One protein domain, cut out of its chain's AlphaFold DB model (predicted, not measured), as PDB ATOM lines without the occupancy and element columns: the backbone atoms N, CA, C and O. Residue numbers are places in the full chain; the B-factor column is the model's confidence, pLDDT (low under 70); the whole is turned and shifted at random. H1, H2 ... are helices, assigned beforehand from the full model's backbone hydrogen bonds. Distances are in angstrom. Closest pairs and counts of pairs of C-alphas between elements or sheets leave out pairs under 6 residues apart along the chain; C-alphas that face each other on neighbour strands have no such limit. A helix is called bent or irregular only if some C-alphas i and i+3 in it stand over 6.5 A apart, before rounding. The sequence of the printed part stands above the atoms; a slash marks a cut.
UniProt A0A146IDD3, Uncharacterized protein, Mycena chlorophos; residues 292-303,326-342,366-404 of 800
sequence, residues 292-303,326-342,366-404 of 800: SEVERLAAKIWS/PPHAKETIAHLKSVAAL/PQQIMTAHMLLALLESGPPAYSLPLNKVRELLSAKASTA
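AT A GLANCE: This is residues 292 to 303, 326 to 342 and 366 to 404 of the 800 residues of an uncharacterized protein of Mycena chlorophos (UniProt A0A146IDD3). Four helices pack in a chain of crossed contacts: H3 is in the middle, with H2 packed slantwise across one side of it and H4 across the other, and H1 meets the beginning of H2. H1 does not reach H4; residues 382 to 389 form a loop that folds back from the last residue of H3 to the first of H4. The printed part has 68 residues with four named helices, in the order H1, H2, H3, H4 along the chain, and no named strand; its class is all helix, with 54 residues in the helices. The whole is compact, with a radius of gyration of the C-alphas of 12.1 A, and the C-alphas span 34 by 24 by 17 A along their three main axes.

IN THESE COORDINATES: H1 holds residues 292 to 303, 12 residues, and measures 16.9 A from first to last C-alpha. It begins with the printed part at Ser 292, whose C-alpha is at (130.161, 101.475, 180.912), and ends at Ser 303. After the first cut the printed part begins again at Pro 326. H2 holds residues 329 to 341, 13 residues, and measures 17.9 A from the C-alpha of Ala 329 to that of Ala 341. After the second cut comes H3, residues 366 to 381, the longest helix with 16 residues and 23.0 A. Its first C-alpha, that of Pro 366, is at (137.616, 116.903, 155.346). H4 holds residues 390 to 402, 13 residues, and measures 18.2 A; its last C-alpha, that of Ser 402, is at (149.926, 114.449, 155.066). None of the four helices is bent or irregular.

HOW THE PARTS SIT: H1 touches H2, and the closest C-alphas, those of Glu 295 and Ala 329, are 4.9 A apart. H1 touches H2 with residues 294 to 299 alone, and H2 touches H1 with residues 329 to 332 alone. The two run the same way at a steep tilt of 58 degrees. H2 touches H3 with 19 pairs of C-alphas within 8 A, the closest being those of Ala 340 and His 373 at 4.7 A. H2 and H3 run opposite ways at a steep tilt of 50 degrees, and their centres are 9.3 A apart. H1 is close to H3 but not clearly touching it: their closest C-alphas, those of Val 294 and Leu 379, are 7.6 A apart. These two stand at a shallow tilt of 16 degrees and run opposite ways. H3 touches H4 with residues 370 to 374 alone, and the closest C-alphas, those of Met 370 and Leu 397, are 6.8 A apart. H3 and H4 run opposite ways at a steep tilt of 47 degrees. H1 and H4 are apart, and so are H2 and H4. The helix packing is mostly crossed. In H1, H2, H3 and H4 every backbone O i to N i+4 pair is within hydrogen-bond range.

THE WHOLE: The two C-alphas farthest apart are those of Ser 292 and Ala 404, the first and last of the printed part, at 36.0 A. The printed part has two cuts: residues 304 to 325 are not printed, with 8.7 A between C-alphas 303 and 326, and residues 343 to 365 are not printed, with 9.0 A between C-alphas 342 and 366. The links from H1 to H2 and from H2 to H3 run across these cuts. The link from H3 to H4, 8 residues, is short. The mean pLDDT of the printed part is 77.8; residues 383 to 385, 390 to 391 and 401 to 404 are under 70, where the model's confidence is low.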
ATOM      1  N   SER A 292     131.233 100.522 180.589       78.38
ATOM      2  CA  SER A 292     130.161 101.475 180.912       78.38
ATOM      3  C   SER A 292     130.550 102.951 180.733       78.38
ATOM      4  O   SER A 292     129.672 103.797 180.570       78.38
ATOM      5  N   GLU A 293     131.842 103.277 180.735       76.00
ATOM      6  CA  GLU A 293     132.358 104.630 180.499       76.00
ATOM      7  C   GLU A 293     132.405 104.936 179.002       76.00
ATOM      8  O   GLU A 293     131.956 105.996 178.585       76.00
ATOM      9  N   VAL A 294     132.839 103.981 178.176       80.81
ATOM     10  CA  VAL A 294     132.838 104.097 176.711       80.81
ATOM     11  C   VAL A 294     131.403 104.217 176.164       80.81
ATOM     12  O   VAL A 294     131.183 104.989 175.236       80.81
ATOM     13  N   GLU A 295     130.402 103.558 176.764       83.12
ATOM     14  CA  GLU A 295     128.975 103.799 176.440       83.12
ATOM     15  C   GLU A 295     128.511 105.218 176.842       83.12
ATOM     16  O   GLU A 295     127.810 105.878 176.072       83.12
ATOM     17  N   ARG A 296     128.953 105.753 177.994       80.06
ATOM     18  CA  ARG A 296     128.689 107.158 178.379       80.06
ATOM     19  C   ARG A 296     129.373 108.154 177.434       80.06
ATOM     20  O   ARG A 296     128.757 109.149 177.055       80.06
ATOM     21  N   LEU A 297     130.617 107.887 177.037       80.44
ATOM     22  CA  LEU A 297     131.376 108.700 176.084       80.44
ATOM     23  C   LEU A 297     130.734 108.668 174.693       80.44
ATOM     24  O   LEU A 297     130.597 109.721 174.081       80.44
ATOM     25  N   ALA A 298     130.261 107.509 174.224       82.38
ATOM     26  CA  ALA A 298     129.524 107.394 172.967       82.38
ATOM     27  C   ALA A 298     128.250 108.254 172.980       82.38
ATOM     28  O   ALA A 298     128.077 109.103 172.105       82.38
ATOM     29  N   ALA A 299     127.410 108.131 174.014       79.94
ATOM     30  CA  ALA A 299     126.236 108.991 174.178       79.94
ATOM     31  C   ALA A 299     126.609 110.488 174.236       79.94
ATOM     32  O   ALA A 299     125.905 111.330 173.671       79.94
ATOM     33  N   LYS A 300     127.743 110.836 174.865       79.31
ATOM     34  CA  LYS A 300     128.223 112.221 174.921       79.31
ATOM     35  C   LYS A 300     128.691 112.738 173.556       79.31
ATOM     36  O   LYS A 300     128.332 113.865 173.227       79.31
ATOM     37  N   ILE A 301     129.406 111.930 172.768       82.44
ATOM     38  CA  ILE A 301     129.850 112.244 171.396       82.44
ATOM     39  C   ILE A 301     128.651 112.601 170.513       82.44
ATOM     40  O   ILE A 301     128.665 113.652 169.873       82.44
ATOM     41  N   TRP A 302     127.579 111.801 170.540       82.19
ATOM     42  CA  TRP A 302     126.350 112.130 169.808       82.19
ATOM     43  C   TRP A 302     125.732 113.455 170.281       82.19
ATOM     44  O   TRP A 302     125.362 114.276 169.450       82.19
ATOM     45  N   SER A 303     125.731 113.736 171.592       74.88
ATOM     46  CA  SER A 303     125.178 114.990 172.144       74.88
ATOM     47  C   SER A 303     125.976 116.272 171.845       74.88
ATOM     48  O   SER A 303     125.482 117.357 172.142       74.88
ATOM     49  N   PRO A 326     120.497 107.195 171.221       74.50
ATOM     50  CA  PRO A 326     121.762 107.144 170.490       74.50
ATOM     51  C   PRO A 326     122.271 105.694 170.352       74.50
ATOM     52  O   PRO A 326     121.954 104.857 171.205       74.50
ATOM     53  N   PRO A 327     123.048 105.385 169.299       79.19
ATOM     54  CA  PRO A 327     123.537 104.039 169.026       79.19
ATOM     55  C   PRO A 327     124.639 103.641 170.014       79.19
ATOM     56  O   PRO A 327     125.323 104.492 170.592       79.19
ATOM     57  N   HIS A 328     124.834 102.337 170.198       83.88
ATOM     58  CA  HIS A 328     125.759 101.811 171.204       83.88
ATOM     59  C   HIS A 328     127.216 102.188 170.915       83.88
ATOM     60  O   HIS A 328     127.591 102.491 169.776       83.88
ATOM     61  N   ALA A 329     128.092 102.114 171.921       83.75
ATOM     62  CA  ALA A 329     129.507 102.432 171.727       83.75
ATOM     63  C   ALA A 329     130.162 101.586 170.630       83.75
ATOM     64  O   ALA A 329     130.960 102.097 169.849       83.75
ATOM     65  N   LYS A 330     129.792 100.305 170.529       84.88
ATOM     66  CA  LYS A 330     130.279  99.398 169.478       84.88
ATOM     67  C   LYS A 330     129.948  99.901 168.064       84.88
ATOM     68  O   LYS A 330     130.783  99.794 167.169       84.88
ATOM     69  N   GLU A 331     128.756 100.459 167.876       83.00
ATOM     70  CA  GLU A 331     128.265 101.003 166.601       83.00
ATOM     71  C   GLU A 331     128.885 102.379 166.327       83.00
ATOM     72  O   GLU A 331     129.370 102.643 165.229       83.00
ATOM     73  N   THR A 332     128.983 103.212 167.364       84.94
ATOM     74  CA  THR A 332     129.649 104.521 167.334       84.94
ATOM     75  C   THR A 332     131.122 104.388 166.932       84.94
ATOM     76  O   THR A 332     131.585 105.081 166.028       84.94
ATOM     77  N   ILE A 333     131.859 103.441 167.525       86.50
ATOM     78  CA  ILE A 333     133.256 103.141 167.175       86.50
ATOM     79  C   ILE A 333     133.364 102.596 165.743       86.50
ATOM     80  O   ILE A 333     134.320 102.929 165.044       86.50
ATOM     81  N   ALA A 334     132.402 101.795 165.274       85.25
ATOM     82  CA  ALA A 334     132.384 101.320 163.890       85.25
ATOM     83  C   ALA A 334     132.184 102.476 162.887       85.25
ATOM     84  O   ALA A 334     132.906 102.539 161.893       85.25
ATOM     85  N   HIS A 335     131.284 103.420 163.181       84.31
ATOM     86  CA  HIS A 335     131.059 104.617 162.363       84.31
ATOM     87  C   HIS A 335     132.270 105.566 162.363       84.31
ATOM     88  O   HIS A 335     132.710 106.028 161.312       84.31
ATOM     89  N   LEU A 336     132.880 105.807 163.529       87.19
ATOM     90  CA  LEU A 336     134.124 106.578 163.615       87.19
ATOM     91  C   LEU A 336     135.247 105.915 162.800       87.19
ATOM     92  O   LEU A 336     135.997 106.612 162.122       87.19
ATOM     93  N   LYS A 337     135.331 104.576 162.793       87.00
ATOM     94  CA  LYS A 337     136.316 103.828 161.994       87.00
ATOM     95  C   LYS A 337     136.062 103.871 160.489       87.00
ATOM     96  O   LYS A 337     137.043 103.915 159.751       87.00
ATOM     97  N   SER A 338     134.814 103.892 160.016       86.81
ATOM     98  CA  SER A 338     134.537 104.044 158.578       86.81
ATOM     99  C   SER A 338     134.834 105.463 158.088       86.81
ATOM    100  O   SER A 338     135.521 105.618 157.080       86.81
ATOM    101  N   VAL A 339     134.416 106.500 158.825       84.00
ATOM    102  CA  VAL A 339     134.674 107.903 158.447       84.00
ATOM    103  C   VAL A 339     136.169 108.246 158.546       84.00
ATOM    104  O   VAL A 339     136.722 108.837 157.620       84.00
ATOM    105  N   ALA A 340     136.867 107.817 159.604       85.31
ATOM    106  CA  ALA A 340     138.302 108.074 159.776       85.31
ATOM    107  C   ALA A 340     139.212 107.281 158.814       85.31
ATOM    108  O   ALA A 340     140.398 107.608 158.684       85.31
ATOM    109  N   ALA A 341     138.699 106.245 158.138       83.25
ATOM    110  CA  ALA A 341     139.450 105.496 157.128       83.25
ATOM    111  C   ALA A 341     139.625 106.276 155.811       83.25
ATOM    112  O   ALA A 341     140.587 106.033 155.087       83.25
ATOM    113  N   LEU A 342     138.737 107.232 155.521       83.31
ATOM    114  CA  LEU A 342     138.763 108.034 154.296       83.31
ATOM    115  C   LEU A 342     139.966 108.992 154.248       83.31
ATOM    116  O   LEU A 342     140.537 109.356 155.281       83.31
ATOM    117  N   PRO A 366     136.308 116.992 154.692       76.19
ATOM    118  CA  PRO A 366     137.616 116.903 155.346       76.19
ATOM    119  C   PRO A 366     137.547 117.118 156.867       76.19
ATOM    120  O   PRO A 366     138.209 116.406 157.621       76.19
ATOM    121  N   GLN A 367     136.682 118.031 157.330       76.94
ATOM    122  CA  GLN A 367     136.435 118.271 158.755       76.94
ATOM    123  C   GLN A 367     135.843 117.037 159.453       76.94
ATOM    124  O   GLN A 367     136.339 116.648 160.509       76.94
ATOM    125  N   GLN A 368     134.846 116.378 158.853       79.25
ATOM    126  CA  GLN A 368     134.268 115.132 159.377       79.25
ATOM    127  C   GLN A 368     135.315 114.024 159.519       79.25
ATOM    128  O   GLN A 368     135.375 113.362 160.556       79.25
ATOM    129  N   ILE A 369     136.181 113.860 158.515       81.94
ATOM    130  CA  ILE A 369     137.247 112.850 158.515       81.94
ATOM    131  C   ILE A 369     138.273 113.142 159.626       81.94
ATOM    132  O   ILE A 369     138.677 112.219 160.337       81.94
ATOM    133  N   MET A 370     138.660 114.410 159.838       78.38
ATOM    134  CA  MET A 370     139.589 114.785 160.919       78.38
ATOM    135  C   MET A 370     138.963 114.622 162.310       78.38
ATOM    136  O   MET A 370     139.589 114.039 163.196       78.38
ATOM    137  N   THR A 371     137.719 115.073 162.509       80.88
ATOM    138  CA  THR A 371     137.010 114.917 163.789       80.88
ATOM    139  C   THR A 371     136.802 113.441 164.136       80.88
ATOM    140  O   THR A 371     137.062 113.047 165.273       80.88
ATOM    141  N   ALA A 372     136.419 112.600 163.170       84.44
ATOM    142  CA  ALA A 372     136.281 111.162 163.388       84.44
ATOM    143  C   ALA A 372     137.618 110.498 163.766       84.44
ATOM    144  O   ALA A 372     137.652 109.654 164.662       84.44
ATOM    145  N   HIS A 373     138.724 110.901 163.130       85.38
ATOM    146  CA  HIS A 373     140.056 110.375 163.435       85.38
ATOM    147  C   HIS A 373     140.539 110.776 164.840       85.38
ATOM    148  O   HIS A 373     141.027 109.926 165.584       85.38
ATOM    149  N   MET A 374     140.327 112.034 165.240       86.25
ATOM    150  CA  MET A 374     140.654 112.528 166.583       86.25
ATOM    151  C   MET A 374     139.858 111.804 167.679       86.25
ATOM    152  O   MET A 374     140.434 111.359 168.671       86.25
ATOM    153  N   LEU A 375     138.541 111.651 167.498       87.00
ATOM    154  CA  LEU A 375     137.682 110.955 168.463       87.00
ATOM    155  C   LEU A 375     138.029 109.472 168.569       87.00
ATOM    156  O   LEU A 375     137.994 108.911 169.662       87.00
ATOM    157  N   LEU A 376     138.404 108.844 167.455       86.06
ATOM    158  CA  LEU A 376     138.867 107.468 167.479       86.06
ATOM    159  C   LEU A 376     140.160 107.319 168.296       86.06
ATOM    160  O   LEU A 376     140.241 106.413 169.119       86.06
ATOM    161  N   ALA A 377     141.126 108.226 168.129       84.56
ATOM    162  CA  ALA A 377     142.370 108.202 168.895       84.56
ATOM    163  C   ALA A 377     142.149 108.414 170.409       84.56
ATOM    164  O   ALA A 377     142.824 107.776 171.215       84.56
ATOM    165  N   LEU A 378     141.178 109.249 170.804       83.50
ATOM    166  CA  LEU A 378     140.773 109.430 172.208       83.50
ATOM    167  C   LEU A 378     140.105 108.174 172.799       83.50
ATOM    168  O   LEU A 378     140.330 107.832 173.956       83.50
ATOM    169  N   LEU A 379     139.313 107.444 172.007       83.06
ATOM    170  CA  LEU A 379     138.731 106.163 172.430       83.06
ATOM    171  C   LEU A 379     139.758 105.014 172.434       83.06
ATOM    172  O   LEU A 379     139.562 104.021 173.135       83.06
ATOM    173  N   GLU A 380     140.851 105.144 171.677       82.25
ATOM    174  CA  GLU A 380     141.962 104.185 171.627       82.25
ATOM    175  C   GLU A 380     143.083 104.467 172.648       82.25
ATOM    176  O   GLU A 380     143.909 103.579 172.857       82.25
ATOM    177  N   SER A 381     143.094 105.616 173.346       77.06
ATOM    178  CA  SER A 381     144.057 105.880 174.437       77.06
ATOM    179  C   SER A 381     143.718 105.161 175.751       77.06
ATOM    180  O   SER A 381     144.626 104.791 176.493       77.06
ATOM    181  N   GLY A 382     142.434 104.871 175.989       70.06
ATOM    182  CA  GLY A 382     141.965 103.972 177.048       70.06
ATOM    183  C   GLY A 382     141.827 104.577 178.459       70.06
ATOM    184  O   GLY A 382     142.085 105.764 178.680       70.06
ATOM    185  N   PRO A 383     141.375 103.761 179.432       61.84
ATOM    186  CA  PRO A 383     141.270 104.163 180.833       61.84
ATOM    187  C   PRO A 383     142.666 104.292 181.483       61.84
ATOM    188  O   PRO A 383     143.602 103.622 181.045       61.84
ATOM    189  N   PRO A 384     142.822 105.102 182.548       47.06
ATOM    190  CA  PRO A 384     141.749 105.741 183.319       47.06
ATOM    191  C   PRO A 384     141.254 107.085 182.759       47.06
ATOM    192  O   PRO A 384     140.200 107.548 183.177       47.06
ATOM    193  N   ALA A 385     141.989 107.724 181.842       58.12
ATOM    194  CA  ALA A 385     141.779 109.142 181.524       58.12
ATOM    195  C   ALA A 385     141.077 109.437 180.184       58.12
ATOM    196  O   ALA A 385     140.548 110.537 180.031       58.12
ATOM    197  N   TYR A 386     141.086 108.514 179.208       71.56
ATOM    198  CA  TYR A 386     140.555 108.727 177.843       71.56
ATOM    199  C   TYR A 386     141.027 110.040 177.179       71.56
ATOM    200  O   TYR A 386     140.310 110.678 176.404       71.56
ATOM    201  N   SER A 387     142.249 110.464 177.511       72.44
ATOM    202  CA  SER A 387     142.832 111.748 177.130       72.44
ATOM    203  C   SER A 387     144.010 111.569 176.169       72.44
ATOM    204  O   SER A 387     144.551 110.472 176.004       72.44
ATOM    205  N   LEU A 388     144.402 112.660 175.506       72.19
ATOM    206  CA  LEU A 388     145.613 112.756 174.693       72.19
ATOM    207  C   LEU A 388     146.247 114.142 174.899       72.19
ATOM    208  O   LEU A 388     145.525 115.139 174.832       72.19
ATOM    209  N   PRO A 389     147.574 114.245 175.104       73.62
ATOM    210  CA  PRO A 389     148.243 115.539 175.196       73.62
ATOM    211  C   PRO A 389     148.204 116.260 173.843       73.62
ATOM    212  O   PRO A 389     148.347 115.634 172.788       73.62
ATOM    213  N   LEU A 390     148.052 117.588 173.862       63.91
ATOM    214  CA  LEU A 390     147.791 118.404 172.667       63.91
ATOM    215  C   LEU A 390     148.829 118.207 171.546       63.91
ATOM    216  O   LEU A 390     148.472 118.197 170.368       63.91
ATOM    217  N   ASN A 391     150.098 117.991 171.898       67.62
ATOM    218  CA  ASN A 391     151.169 117.729 170.932       67.62
ATOM    219  C   ASN A 391     150.938 116.426 170.147       67.62
ATOM    220  O   ASN A 391     151.116 116.414 168.933       67.62
ATOM    221  N   LYS A 392     150.437 115.372 170.803       71.94
ATOM    222  CA  LYS A 392     150.105 114.088 170.168       71.94
ATOM    223  C   LYS A 392     148.835 114.177 169.317       71.94
ATOM    224  O   LYS A 392     148.734 113.525 168.284       71.94
ATOM    225  N   VAL A 393     147.883 115.039 169.692       73.75
ATOM    226  CA  VAL A 393     146.721 115.363 168.841       73.75
ATOM    227  C   VAL A 393     147.162 116.107 167.574       73.75
ATOM    228  O   VAL A 393     146.722 115.761 166.478       73.75
ATOM    229  N   ARG A 394     148.074 117.085 167.694       70.00
ATOM    230  CA  ARG A 394     148.679 117.792 166.549       70.00
ATOM    231  C   ARG A 394     149.458 116.844 165.635       70.00
ATOM    232  O   ARG A 394     149.292 116.918 164.423       70.00
ATOM    233  N   GLU A 395     150.258 115.946 166.204       75.81
ATOM    234  CA  GLU A 395     151.010 114.915 165.479       75.81
ATOM    235  C   GLU A 395     150.080 114.002 164.663       75.81
ATOM    236  O   GLU A 395     150.245 113.888 163.451       75.81
ATOM    237  N   LEU A 396     149.049 113.428 165.296       78.81
ATOM    238  CA  LEU A 396     148.077 112.548 164.637       78.81
ATOM    239  C   LEU A 396     147.293 113.261 163.525       78.81
ATOM    240  O   LEU A 396     147.121 112.708 162.440       78.81
ATOM    241  N   LEU A 397     146.843 114.499 163.759       77.81
ATOM    242  CA  LEU A 397     146.141 115.284 162.739       77.81
ATOM    243  C   LEU A 397     147.070 115.699 161.587       77.81
ATOM    244  O   LEU A 397     146.649 115.649 160.434       77.81
ATOM    245  N   SER A 398     148.332 116.034 161.869       75.44
ATOM    246  CA  SER A 398     149.344 116.341 160.849       75.44
ATOM    247  C   SER A 398     149.672 115.112 159.992       75.44
ATOM    248  O   SER A 398     149.615 115.179 158.765       75.44
ATOM    249  N   ALA A 399     149.904 113.956 160.621       76.25
ATOM    250  CA  ALA A 399     150.127 112.686 159.933       76.25
ATOM    251  C   ALA A 399     148.906 112.253 159.104       76.25
ATOM    252  O   ALA A 399     149.050 111.743 157.994       76.25
ATOM    253  N   LYS A 400     147.684 112.490 159.594       77.25
ATOM    254  CA  LYS A 400     146.467 112.201 158.830       77.25
ATOM    255  C   LYS A 400     146.287 113.175 157.657       77.25
ATOM    256  O   LYS A 400     145.896 112.732 156.577       77.25
ATOM    257  N   ALA A 401     146.624 114.454 157.818       69.38
ATOM    258  CA  ALA A 401     146.587 115.448 156.745       69.38
ATOM    259  C   ALA A 401     147.658 115.198 155.665       69.38
ATOM    260  O   ALA A 401     147.379 115.364 154.478       69.38
ATOM    261  N   SER A 402     148.857 114.732 156.035       64.31
ATOM    262  CA  SER A 402     149.926 114.449 155.066       64.31
ATOM    263  C   SER A 402     149.595 113.287 154.121       64.31
ATOM    264  O   SER A 402     150.055 113.292 152.979       64.31
ATOM    265  N   THR A 403     148.701 112.363 154.507       63.28
ATOM    266  CA  THR A 403     148.188 111.319 153.592       63.28
ATOM    267  C   THR A 403     147.346 111.856 152.423       63.28
ATOM    268  O   THR A 403     147.052 111.102 151.500       63.28
ATOM    269  N   ALA A 404     147.006 113.153 152.410       57.06
ATOM    270  CA  ALA A 404     146.394 113.845 151.270       57.06
ATOM    271  C   ALA A 404     147.408 114.522 150.316       57.06
ATOM    272  O   ALA A 404     147.002 115.229 149.396       57.06
TER     273      ALA A 404